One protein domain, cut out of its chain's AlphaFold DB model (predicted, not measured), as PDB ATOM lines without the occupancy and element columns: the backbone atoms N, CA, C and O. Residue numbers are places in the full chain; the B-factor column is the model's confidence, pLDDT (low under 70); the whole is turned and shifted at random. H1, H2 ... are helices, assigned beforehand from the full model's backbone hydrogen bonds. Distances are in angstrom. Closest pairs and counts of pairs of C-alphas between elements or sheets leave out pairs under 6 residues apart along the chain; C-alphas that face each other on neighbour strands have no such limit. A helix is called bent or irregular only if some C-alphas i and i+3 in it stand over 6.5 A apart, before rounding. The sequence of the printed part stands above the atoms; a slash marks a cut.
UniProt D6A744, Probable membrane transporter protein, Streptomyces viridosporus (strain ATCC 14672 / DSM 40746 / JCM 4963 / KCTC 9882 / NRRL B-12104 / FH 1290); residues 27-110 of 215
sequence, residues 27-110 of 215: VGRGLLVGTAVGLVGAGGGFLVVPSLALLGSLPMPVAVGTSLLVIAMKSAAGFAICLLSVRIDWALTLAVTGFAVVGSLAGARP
ATOM      1  N   VAL A  27     116.951 -34.721 157.147       66.00
ATOM      2  CA  VAL A  27     116.167 -35.399 156.087       66.00
ATOM      3  C   VAL A  27     115.241 -36.502 156.636       66.00
ATOM      4  O   VAL A  27     114.147 -36.718 156.115       66.00
ATOM      5  N   GLY A  28     115.611 -37.130 157.757       68.50
ATOM      6  CA  GLY A  28     114.819 -38.168 158.422       68.50
ATOM      7  C   GLY A  28     113.419 -37.736 158.877       68.50
ATOM      8  O   GLY A  28     112.500 -38.549 158.832       68.50
ATOM      9  N   ARG A  29     113.198 -36.466 159.253       58.22
ATOM     10  CA  ARG A  29     111.851 -36.003 159.654       58.22
ATOM     11  C   ARG A  29     110.912 -35.859 158.456       58.22
ATOM     12  O   ARG A  29     109.745 -36.216 158.558       58.22
ATOM     13  N   GLY A  30     111.429 -35.382 157.323       64.19
ATOM     14  CA  GLY A  30     110.656 -35.264 156.083       64.19
ATOM     15  C   GLY A  30     110.258 -36.627 155.523       64.19
ATOM     16  O   GLY A  30     109.124 -36.799 155.086       64.19
ATOM     17  N   LEU A  31     111.157 -37.612 155.618       64.31
ATOM     18  CA  LEU A  31     110.878 -38.976 155.181       64.31
ATOM     19  C   LEU A  31     109.825 -39.655 156.066       64.31
ATOM     20  O   LEU A  31     108.901 -40.242 155.523       64.31
ATOM     21  N   LEU A  32     109.918 -39.519 157.396       63.72
ATOM     22  CA  LEU A  32     108.971 -40.113 158.352       63.72
ATOM     23  C   LEU A  32     107.555 -39.533 158.214       63.72
ATOM     24  O   LEU A  32     106.564 -40.262 158.258       63.72
ATOM     25  N   VAL A  33     107.454 -38.216 158.021       60.25
ATOM     26  CA  VAL A  33     106.169 -37.561 157.752       60.25
ATOM     27  C   VAL A  33     105.659 -37.975 156.371       60.25
ATOM     28  O   VAL A  33     104.499 -38.348 156.246       60.25
ATOM     29  N   GLY A  34     106.515 -38.009 155.345       61.38
ATOM     30  CA  GLY A  34     106.149 -38.444 153.995       61.38
ATOM     31  C   GLY A  34     105.624 -39.884 153.927       61.38
ATOM     32  O   GLY A  34     104.605 -40.125 153.280       61.38
ATOM     33  N   THR A  35     106.249 -40.831 154.632       63.97
ATOM     34  CA  THR A  35     105.770 -42.222 154.704       63.97
ATOM     35  C   THR A  35     104.499 -42.354 155.526       63.97
ATOM     36  O   THR A  35     103.595 -43.055 155.079       63.97
ATOM     37  N   ALA A  36     104.360 -41.650 156.654       61.94
ATOM     38  CA  ALA A  36     103.105 -41.631 157.412       61.94
ATOM     39  C   ALA A  36     101.940 -41.086 156.565       61.94
ATOM     40  O   ALA A  36     100.828 -41.603 156.612       61.94
ATOM     41  N   VAL A  37     102.208 -40.081 155.731       60.47
ATOM     42  CA  VAL A  37     101.234 -39.498 154.800       60.47
ATOM     43  C   VAL A  37     100.905 -40.442 153.640       60.47
ATOM     44  O   VAL A  37      99.743 -40.534 153.243       60.47
ATOM     45  N   GLY A  38     101.903 -41.150 153.109       61.62
ATOM     46  CA  GLY A  38     101.723 -42.147 152.052       61.62
ATOM     47  C   GLY A  38     100.928 -43.373 152.513       61.62
ATOM     48  O   GLY A  38     100.066 -43.848 151.780       61.62
ATOM     49  N   LEU A  39     101.150 -43.830 153.751       62.09
ATOM     50  CA  LEU A  39     100.480 -44.996 154.343       62.09
ATOM     51  C   LEU A  39      98.999 -44.763 154.667       62.09
ATOM     52  O   LEU A  39      98.219 -45.709 154.647       62.09
ATOM     53  N   VAL A  40      98.587 -43.519 154.932       68.56
ATOM     54  CA  VAL A  40      97.180 -43.182 155.226       68.56
ATOM     55  C   VAL A  40      96.275 -43.343 153.992       68.56
ATOM     56  O   VAL A  40      95.054 -43.378 154.131       68.56
ATOM     57  N   GLY A  41      96.834 -43.481 152.782       51.94
ATOM     58  CA  GLY A  41      96.092 -43.959 151.608       51.94
ATOM     59  C   GLY A  41      94.977 -43.037 151.089       51.94
ATOM     60  O   GLY A  41      94.278 -43.395 150.151       51.94
ATOM     61  N   ALA A  42      94.814 -41.831 151.643       56.09
ATOM     62  CA  ALA A  42      93.745 -40.891 151.278       56.09
ATOM     63  C   ALA A  42      94.073 -39.999 150.057       56.09
ATOM     64  O   ALA A  42      93.344 -39.056 149.761       56.09
ATOM     65  N   GLY A  43      95.191 -40.254 149.369       53.25
ATOM     66  CA  GLY A  43      95.810 -39.295 148.458       53.25
ATOM     67  C   GLY A  43      96.459 -38.166 149.263       53.25
ATOM     68  O   GLY A  43      95.776 -37.310 149.818       53.25
ATOM     69  N   GLY A  44      97.796 -38.132 149.330       55.56
ATOM     70  CA  GLY A  44      98.616 -37.213 150.156       55.56
ATOM     71  C   GLY A  44      98.409 -35.696 149.934       55.56
ATOM     72  O   GLY A  44      99.136 -34.865 150.477       55.56
ATOM     73  N   GLY A  45      97.399 -35.320 149.141       57.00
ATOM     74  CA  GLY A  45      96.642 -34.066 149.084       57.00
ATOM     75  C   GLY A  45      96.669 -33.217 150.350       57.00
ATOM     76  O   GLY A  45      97.344 -32.189 150.401       57.00
ATOM     77  N   PHE A  46      95.929 -33.683 151.346       54.25
ATOM     78  CA  PHE A  46      95.557 -32.928 152.539       54.25
ATOM     79  C   PHE A  46      96.727 -32.678 153.503       54.25
ATOM     80  O   PHE A  46      96.742 -31.687 154.226       54.25
ATOM     81  N   LEU A  47      97.739 -33.545 153.473       56.47
ATOM     82  CA  LEU A  47      98.860 -33.530 154.413       56.47
ATOM     83  C   LEU A  47     100.092 -32.768 153.900       56.47
ATOM     84  O   LEU A  47     100.985 -32.426 154.674       56.47
ATOM     85  N   VAL A  48     100.123 -32.425 152.611       58.38
ATOM     86  CA  VAL A  48     101.131 -31.503 152.060       58.38
ATOM     87  C   VAL A  48     101.031 -30.117 152.684       58.38
ATOM     88  O   VAL A  48     102.058 -29.482 152.883       58.38
ATOM     89  N   VAL A  49      99.821 -29.661 153.023       50.12
ATOM     90  CA  VAL A  49      99.593 -28.350 153.644       50.12
ATOM     91  C   VAL A  49     100.261 -28.254 155.027       50.12
ATOM     92  O   VAL A  49     101.079 -27.355 155.192       50.12
ATOM     93  N   PRO A  50     100.043 -29.181 155.987       45.88
ATOM     94  CA  PRO A  50     100.748 -29.158 157.274       45.88
ATOM     95  C   PRO A  50     102.247 -29.477 157.147       45.88
ATOM     96  O   PRO A  50     103.056 -28.965 157.914       45.88
ATOM     97  N   SER A  51     102.656 -30.271 156.153       53.47
ATOM     98  CA  SER A  51     104.078 -30.590 155.940       53.47
ATOM     99  C   SER A  51     104.870 -29.399 155.388       53.47
ATOM    100  O   SER A  51     106.001 -29.165 155.808       53.47
ATOM    101  N   LEU A  52     104.276 -28.614 154.482       49.75
ATOM    102  CA  LEU A  52     104.840 -27.343 154.016       49.75
ATOM    103  C   LEU A  52     104.718 -26.246 155.078       49.75
ATOM    104  O   LEU A  52     105.613 -25.414 155.160       49.75
ATOM    105  N   ALA A  53     103.678 -26.257 155.916       47.56
ATOM    106  CA  ALA A  53     103.553 -25.331 157.043       47.56
ATOM    107  C   ALA A  53     104.652 -25.549 158.099       47.56
ATOM    108  O   ALA A  53     105.208 -24.580 158.616       47.56
ATOM    109  N   LEU A  54     105.059 -26.801 158.335       50.34
ATOM    110  CA  LEU A  54     106.198 -27.115 159.203       50.34
ATOM    111  C   LEU A  54     107.569 -26.747 158.598       50.34
ATOM    112  O   LEU A  54     108.522 -26.547 159.353       50.34
ATOM    113  N   LEU A  55     107.702 -26.682 157.267       46.53
ATOM    114  CA  LEU A  55     108.994 -26.496 156.575       46.53
ATOM    115  C   LEU A  55     109.192 -25.092 155.961       46.53
ATOM    116  O   LEU A  55     110.330 -24.660 155.767       46.53
ATOM    117  N   GLY A  56     108.119 -24.371 155.639       52.28
ATOM    118  CA  GLY A  56     108.118 -23.180 154.787       52.28
ATOM    119  C   GLY A  56     108.330 -21.862 155.529       52.28
ATOM    120  O   GLY A  56     107.450 -21.008 155.556       52.28
ATOM    121  N   SER A  57     109.516 -21.653 156.094       48.06
ATOM    122  CA  SER A  57     109.975 -20.359 156.626       48.06
ATOM    123  C   SER A  57     110.335 -19.362 155.500       48.06
ATOM    124  O   SER A  57     111.468 -18.880 155.440       48.06
ATOM    125  N   LEU A  58     109.420 -19.079 154.566       51.16
ATOM    126  CA  LEU A  58     109.697 -18.243 153.387       51.16
ATOM    127  C   LEU A  58     108.833 -16.968 153.340       51.16
ATOM    128  O   LEU A  58     107.689 -16.981 153.796       51.16
ATOM    129  N   PRO A  59     109.359 -15.857 152.780       53.03
ATOM    130  CA  PRO A  59     108.612 -14.613 152.603       53.03
ATOM    131  C   PRO A  59     107.306 -14.875 151.842       53.03
ATOM    132  O   PRO A  59     107.303 -15.590 150.840       53.03
ATOM    133  N   MET A  60     106.209 -14.281 152.328       55.44
ATOM    134  CA  MET A  60     104.816 -14.505 151.893       55.44
ATOM    135  C   MET A  60     104.603 -14.788 150.387       55.44
ATOM    136  O   MET A  60     103.887 -15.737 150.073       55.44
ATOM    137  N   PRO A  61     105.223 -14.060 149.435       59.09
ATOM    138  CA  PRO A  61     105.042 -14.325 148.002       59.09
ATOM    139  C   PRO A  61     105.610 -15.675 147.535       59.09
ATOM    140  O   PRO A  61     105.030 -16.339 146.677       59.09
ATOM    141  N   VAL A  62     106.733 -16.110 148.110       61.09
ATOM    142  CA  VAL A  62     107.427 -17.345 147.710       61.09
ATOM    143  C   VAL A  62     106.706 -18.578 148.260       61.09
ATOM    144  O   VAL A  62     106.631 -19.609 147.590       61.09
ATOM    145  N   ALA A  63     106.096 -18.458 149.441       58.47
ATOM    146  CA  ALA A  63     105.249 -19.503 150.014       58.47
ATOM    147  C   ALA A  63     104.006 -19.779 149.144       58.47
ATOM    148  O   ALA A  63     103.644 -20.934 148.912       58.47
ATOM    149  N   VAL A  64     103.381 -18.731 148.597       66.06
ATOM    150  CA  VAL A  64     102.228 -18.882 147.692       66.06
ATOM    151  C   VAL A  64     102.645 -19.536 146.372       66.06
ATOM    152  O   VAL A  64     101.985 -20.473 145.921       66.06
ATOM    153  N   GLY A  65     103.768 -19.105 145.786       68.88
ATOM    154  CA  GLY A  65     104.282 -19.676 144.535       68.88
ATOM    155  C   GLY A  65     104.633 -21.164 144.648       68.88
ATOM    156  O   GLY A  65     104.236 -21.969 143.805       68.88
ATOM    157  N   THR A  66     105.311 -21.556 145.728       67.56
ATOM    158  CA  THR A  66     105.668 -22.964 145.984       67.56
ATOM    159  C   THR A  66     104.445 -23.839 146.266       67.56
ATOM    160  O   THR A  66     104.377 -24.968 145.781       67.56
ATOM    161  N   SER A  67     103.434 -23.315 146.963       61.34
ATOM    162  CA  SER A  67     102.175 -24.034 147.204       61.34
ATOM    163  C   SER A  67     101.412 -24.312 145.906       61.34
ATOM    164  O   SER A  67     100.943 -25.432 145.698       61.34
ATOM    165  N   LEU A  68     101.328 -23.324 145.007       75.69
ATOM    166  CA  LEU A  68     100.687 -23.478 143.695       75.69
ATOM    167  C   LEU A  68     101.381 -24.549 142.846       75.69
ATOM    168  O   LEU A  68     100.703 -25.381 142.243       75.69
ATOM    169  N   LEU A  69     102.716 -24.578 142.858       72.62
ATOM    170  CA  LEU A  69     103.496 -25.582 142.135       72.62
ATOM    171  C   LEU A  69     103.224 -27.001 142.654       72.62
ATOM    172  O   LEU A  69     102.989 -27.917 141.867       72.62
ATOM    173  N   VAL A  70     103.206 -27.186 143.977       73.94
ATOM    174  CA  VAL A  70     102.946 -28.502 144.581       73.94
ATOM    175  C   VAL A  70     101.516 -28.973 144.300       73.94
ATOM    176  O   VAL A  70     101.303 -30.155 144.025       73.94
ATOM    177  N   ILE A  71     100.531 -28.071 144.338       77.88
ATOM    178  CA  ILE A  71      99.139 -28.394 143.991       77.88
ATOM    179  C   ILE A  71      99.041 -28.825 142.522       77.88
ATOM    180  O   ILE A  71      98.458 -29.871 142.240       77.88
ATOM    181  N   ALA A  72      99.667 -28.079 141.606       81.00
ATOM    182  CA  ALA A  72      99.673 -28.400 140.180       81.00
ATOM    183  C   ALA A  72     100.301 -29.775 139.900       81.00
ATOM    184  O   ALA A  72      99.695 -30.605 139.220       81.00
ATOM    185  N   MET A  73     101.467 -30.056 140.493       80.94
ATOM    186  CA  MET A  73     102.170 -31.334 140.333       80.94
ATOM    187  C   MET A  73     101.320 -32.521 140.810       80.94
ATOM    188  O   MET A  73     101.273 -33.569 140.168       80.94
ATOM    189  N   LYS A  74     100.596 -32.356 141.921       74.31
ATOM    190  CA  LYS A  74      99.729 -33.405 142.477       74.31
ATOM    191  C   LYS A  74      98.480 -33.643 141.641       74.31
ATOM    192  O   LYS A  74      98.091 -34.797 141.475       74.31
ATOM    193  N   SER A  75      97.875 -32.587 141.099       78.94
ATOM    194  CA  SER A  75      96.778 -32.729 140.138       78.94
ATOM    195  C   SER A  75      97.237 -33.434 138.864       78.94
ATOM    196  O   SER A  75      96.525 -34.311 138.385       78.94
ATOM    197  N   ALA A  76      98.434 -33.122 138.360       83.25
ATOM    198  CA  ALA A  76      99.004 -33.805 137.199       83.25
ATOM    199  C   ALA A  76      99.252 -35.297 137.475       83.25
ATOM    200  O   ALA A  76      98.865 -36.137 136.668       83.25
ATOM    201  N   ALA A  77      99.820 -35.640 138.636       80.44
ATOM    202  CA  ALA A  77     100.030 -37.032 139.034       80.44
ATOM    203  C   ALA A  77      98.706 -37.807 139.168       80.44
ATOM    204  O   ALA A  77      98.593 -38.921 138.664       80.44
ATOM    205  N   GLY A  78      97.687 -37.208 139.797       76.62
ATOM    206  CA  GLY A  78      96.357 -37.815 139.903       76.62
ATOM    207  C   GLY A  78      95.696 -38.024 138.539       76.62
ATOM    208  O   GLY A  78      95.154 -39.093 138.276       76.62
ATOM    209  N   PHE A  79      95.802 -37.039 137.643       80.69
ATOM    210  CA  PHE A  79      95.284 -37.142 136.280       80.69
ATOM    211  C   PHE A  79      96.002 -38.232 135.475       80.69
ATOM    212  O   PHE A  79      95.342 -39.058 134.851       80.69
ATOM    213  N   ALA A  80      97.334 -38.297 135.548       82.12
ATOM    214  CA  ALA A  80      98.125 -39.320 134.867       82.12
ATOM    215  C   ALA A  80      97.730 -40.740 135.305       82.12
ATOM    216  O   ALA A  80      97.530 -41.610 134.462       82.12
ATOM    217  N   ILE A  81      97.541 -40.967 136.608       78.44
ATOM    218  CA  ILE A  81      97.108 -42.272 137.135       78.44
ATOM    219  C   ILE A  81      95.699 -42.628 136.634       78.44
ATOM    220  O   ILE A  81      95.469 -43.764 136.218       78.44
ATOM    221  N   CYS A  82      94.772 -41.665 136.613       76.38
ATOM    222  CA  CYS A  82      93.424 -41.874 136.075       76.38
ATOM    223  C   CYS A  82      93.433 -42.230 134.579       76.38
ATOM    224  O   CYS A  82      92.645 -43.077 134.163       76.38
ATOM    225  N   LEU A  83      94.332 -41.634 133.788       79.12
ATOM    226  CA  LEU A  83      94.481 -41.935 132.359       79.12
ATOM    227  C   LEU A  83      95.004 -43.348 132.101       79.12
ATOM    228  O   LEU A  83      94.602 -43.972 131.123       79.12
ATOM    229  N   LEU A  84      95.893 -43.850 132.962       79.12
ATOM    230  CA  LEU A  84      96.473 -45.182 132.791       79.12
ATOM    231  C   LEU A  84      95.565 -46.317 133.295       79.12
ATOM    232  O   LEU A  84      95.706 -47.438 132.815       79.12
ATOM    233  N   SER A  85      94.666 -46.068 134.255       72.56
ATOM    234  CA  SER A  85      93.896 -47.143 134.911       72.56
ATOM    235  C   SER A  85      92.458 -47.351 134.416       72.56
ATOM    236  O   SER A  85      91.899 -48.407 134.702       72.56
ATOM    237  N   VAL A  86      91.812 -46.402 133.717       75.44
ATOM    238  CA  VAL A  86      90.352 -46.473 133.451       75.44
ATOM    239  C   VAL A  86      89.965 -45.977 132.044       75.44
ATOM    240  O   VAL A  86      90.523 -45.003 131.548       75.44
ATOM    241  N   ARG A  87      88.959 -46.612 131.405       72.88
ATOM    242  CA  ARG A  87      88.249 -46.049 130.234       72.88
ATOM    243  C   ARG A  87      87.442 -44.837 130.688       72.88
ATOM    244  O   ARG A  87      86.454 -44.979 131.396       72.88
ATOM    245  N   ILE A  88      87.897 -43.653 130.304       76.81
ATOM    246  CA  ILE A  88      87.318 -42.387 130.743       76.81
ATOM    247  C   ILE A  88      86.014 -42.121 129.984       76.81
ATOM    248  O   ILE A  88      86.027 -41.902 128.773       76.81
ATOM    249  N   ASP A  89      84.896 -42.065 130.706       83.81
ATOM    250  CA  ASP A  89      83.658 -41.487 130.191       83.81
ATOM    251  C   ASP A  89      83.833 -39.968 130.040       83.81
ATOM    252  O   ASP A  89      83.798 -39.192 131.005       83.81
ATOM    253  N   TRP A  90      84.047 -39.527 128.800       85.25
ATOM    254  CA  TRP A  90      84.265 -38.119 128.455       85.25
ATOM    255  C   TRP A  90      83.107 -37.211 128.888       85.25
ATOM    256  O   TRP A  90      83.341 -36.064 129.269       85.25
ATOM    257  N   ALA A  91      81.877 -37.734 128.918       88.62
ATOM    258  CA  ALA A  91      80.703 -37.009 129.399       88.62
ATOM    259  C   ALA A  91      80.810 -36.651 130.893       88.62
ATOM    260  O   ALA A  91      80.590 -35.499 131.269       88.62
ATOM    261  N   LEU A  92      81.211 -37.606 131.743       85.75
ATOM    262  CA  LEU A  92      81.395 -37.377 133.180       85.75
ATOM    263  C   LEU A  92      82.548 -36.397 133.432       85.75
ATOM    264  O   LEU A  92      82.429 -35.472 134.236       85.75
ATOM    265  N   THR A  93      83.653 -36.577 132.708       86.06
ATOM    266  CA  THR A  93      84.854 -35.744 132.853       86.06
ATOM    267  C   THR A  93      84.573 -34.289 132.482       86.06
ATOM    268  O   THR A  93      84.950 -33.376 133.222       86.06
ATOM    269  N   LEU A  94      83.854 -34.058 131.378       88.06
ATOM    270  CA  LEU A  94      83.434 -32.719 130.969       88.06
ATOM    271  C   LEU A  94      82.423 -32.112 131.942       88.06
ATOM    272  O   LEU A  94      82.568 -30.942 132.295       88.06
ATOM    273  N   ALA A  95      81.452 -32.891 132.430       90.94
ATOM    274  CA  ALA A  95      80.479 -32.407 133.405       90.94
ATOM    275  C   ALA A  95      81.166 -31.945 134.703       90.94
ATOM    276  O   ALA A  95      80.961 -30.814 135.144       90.94
ATOM    277  N   VAL A  96      82.044 -32.772 135.280       88.44
ATOM    278  CA  VAL A  96      82.785 -32.441 136.512       88.44
ATOM    279  C   VAL A  96      83.702 -31.234 136.307       88.44
ATOM    280  O   VAL A  96      83.733 -30.337 137.151       88.44
ATOM    281  N   THR A  97      84.409 -31.166 135.177       90.06
ATOM    282  CA  THR A  97      85.279 -30.024 134.854       90.06
ATOM    283  C   THR A  97      84.464 -28.741 134.693       90.06
ATOM    284  O   THR A  97      84.848 -27.699 135.225       90.06
ATOM    285  N   GLY A  98      83.299 -28.815 134.043       94.00
ATOM    286  CA  GLY A  98      82.367 -27.696 133.916       94.00
ATOM    287  C   GLY A  98      81.901 -27.177 135.277       94.00
ATOM    288  O   GLY A  98      82.030 -25.985 135.560       94.00
ATOM    289  N   PHE A  99      81.452 -28.071 136.162       92.81
ATOM    290  CA  PHE A  99      81.076 -27.705 137.532       92.81
ATOM    291  C   PHE A  99      82.245 -27.099 138.324       92.81
ATOM    292  O   PHE A  99      82.045 -26.115 139.040       92.81
ATOM    293  N   ALA A 100      83.467 -27.621 138.174       88.69
ATOM    294  CA  ALA A 100      84.654 -27.092 138.847       88.69
ATOM    295  C   ALA A 100      85.012 -25.669 138.381       88.69
ATOM    296  O   ALA A 100      85.292 -24.797 139.210       88.69
ATOM    297  N   VAL A 101      84.960 -25.402 137.071       93.19
ATOM    298  CA  VAL A 101      85.223 -24.069 136.502       93.19
ATOM    299  C   VAL A 101      84.164 -23.068 136.960       93.19
ATOM    300  O   VAL A 101      84.507 -21.978 137.427       93.19
ATOM    301  N   VAL A 102      82.884 -23.447 136.892       94.31
ATOM    302  CA  VAL A 102      81.771 -22.592 137.330       94.31
ATOM    303  C   VAL A 102      81.862 -22.306 138.830       94.31
ATOM    304  O   VAL A 102      81.738 -21.150 139.239       94.31
ATOM    305  N   GLY A 103      82.148 -23.322 139.649       90.31
ATOM    306  CA  GLY A 103      82.341 -23.171 141.090       90.31
ATOM    307  C   GLY A 103      83.522 -22.261 141.443       90.31
ATOM    308  O   GLY A 103      83.385 -21.393 142.308       90.31
ATOM    309  N   SER A 104      84.652 -22.392 140.739       87.62
ATOM    310  CA  SER A 104      85.839 -21.547 140.944       87.62
ATOM    311  C   SER A 104      85.563 -20.079 140.600       87.62
ATOM    312  O   SER A 104      85.841 -19.187 141.406       87.62
ATOM    313  N   LEU A 105      84.915 -19.811 139.459       88.81
ATOM    314  CA  LEU A 105      84.508 -18.452 139.084       88.81
ATOM    315  C   LEU A 105      83.486 -17.864 140.067       88.81
ATOM    316  O   LEU A 105      83.575 -16.687 140.424       88.81
ATOM    317  N   ALA A 106      82.517 -18.666 140.511       87.50
ATOM    318  CA  ALA A 106      81.497 -18.229 141.456       87.50
ATOM    319  C   ALA A 106      82.087 -17.925 142.843       87.50
ATOM    320  O   ALA A 106      81.682 -16.940 143.459       87.50
ATOM    321  N   GLY A 107      83.062 -18.712 143.311       82.38
ATOM    322  CA  GLY A 107      83.747 -18.518 144.593       82.38
ATOM    323  C   GLY A 107      84.784 -17.388 144.594       82.38
ATOM    324  O   GLY A 107      84.946 -16.701 145.606       82.38
ATOM    325  N   ALA A 108      85.439 -17.127 143.459       78.25
ATOM    326  CA  ALA A 108      86.415 -16.041 143.331       78.25
ATOM    327  C   ALA A 108      85.774 -14.644 143.461       78.25
ATOM    328  O   ALA A 108      86.380 -13.725 144.013       78.25
ATOM    329  N   ARG A 109      84.523 -14.482 143.010       76.31
ATOM    330  CA  ARG A 109      83.781 -13.207 143.052       76.31
ATOM    331  C   ARG A 109      83.569 -12.646 144.473       76.31
ATOM    332  O   ARG A 109      83.870 -11.470 144.680       76.31
ATOM    333  N   PRO A 110      83.069 -13.413 145.464       65.88
ATOM    334  CA  PRO A 110      82.934 -12.932 146.838       65.88
ATOM    335  C   PRO A 110      84.276 -12.833 147.579       65.88
ATOM    336  O   PRO A 110      84.422 -11.937 148.408       65.88
TER     337      PRO A 110
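AT A GLANCE: This is residues 27 to 110 of the 215 residues of the protein "Probable membrane transporter protein" of Streptomyces viridosporus (strain ATCC 14672 / DSM 40746 / JCM 4963 / KCTC 9882 / NRRL B-12104 / FH 1290) (UniProt D6A744). A flat, open arrangement of four helices: the long helix H3 runs slantwise through the model, with the shorter, nearly antiparallel pair H1 and H2 on one side of it and H4 on the other. H4 folds back in roughly the opposite direction to H3 but keeps a clear gap from it, and residues 79 to 110, the last part of H3, the link and H4, stick out as a free arm. The printed part has 84 residues, with four named helices in the order H1, H2, H3, H4 and no named strand; the class is all helix. The whole is loose, with a radius of gyration of the C-alphas of 16.1 A, and the C-alphas span 44 by 36 by 16 A.

HOW THE PARTS SIT: H1, residues 27 to 39, and H2, residues 48 to 55, are close but not clearly touching, with 1 pair of C-alphas within 8 A. Their closest C-alphas, those of Val 33 and Ser 51, are 7.5 A apart. Their lines stand at a shallow tilt of 15 degrees, and they run opposite ways. H3, residues 60 to 85, and H2 are near each other, with 12 pairs of C-alphas within 10 A and no pair within 8 A, but only just: their closest C-alphas are 8.0 A apart. H1 and H3 are apart. H4, residues 90 to 110, touches no helix and is apart from H1, H2 and H3. In the backbones of H1, H2 and H3 every O i to N i+4 pair is within hydrogen-bond range; in H4 it is 15 of 17.

IN THESE COORDINATES: H1 begins at C-alpha 27, at (116.167, -35.399, 156.087), and is 18.5 A from first to last C-alpha. After a short link of 8 residues comes H2, which has 8 residues. A tight link of 4 residues leads to H3, the longest helix with 26 residues; it begins at C-alpha 60, at (104.816, -14.505, 151.893), and is 38.4 A long from first to last C-alpha. Another tight link of 4 residues leads to H4, 31.2 A from first to last C-alpha, which ends at C-alpha 110, at (82.934, -12.932, 146.838). H4 is neither bent nor irregular, but only just: C-alphas 107 and 110 are 6.1 A apart.

THE WHOLE: The two C-alphas farthest apart, those of Gly 28 and Ala 91, are 44.8 A apart. Without residues 79 to 110, which stand free, the body has 52 residues and spans 32 by 26 by 15 A, with a radius of gyration of 11.6 A. The printed part has no cut, and no link is long. The mean pLDDT of the printed part is 70.4; residues 27 to 67 and residue 110 are under 70. The mean is 50 in H2 and 87 in H4.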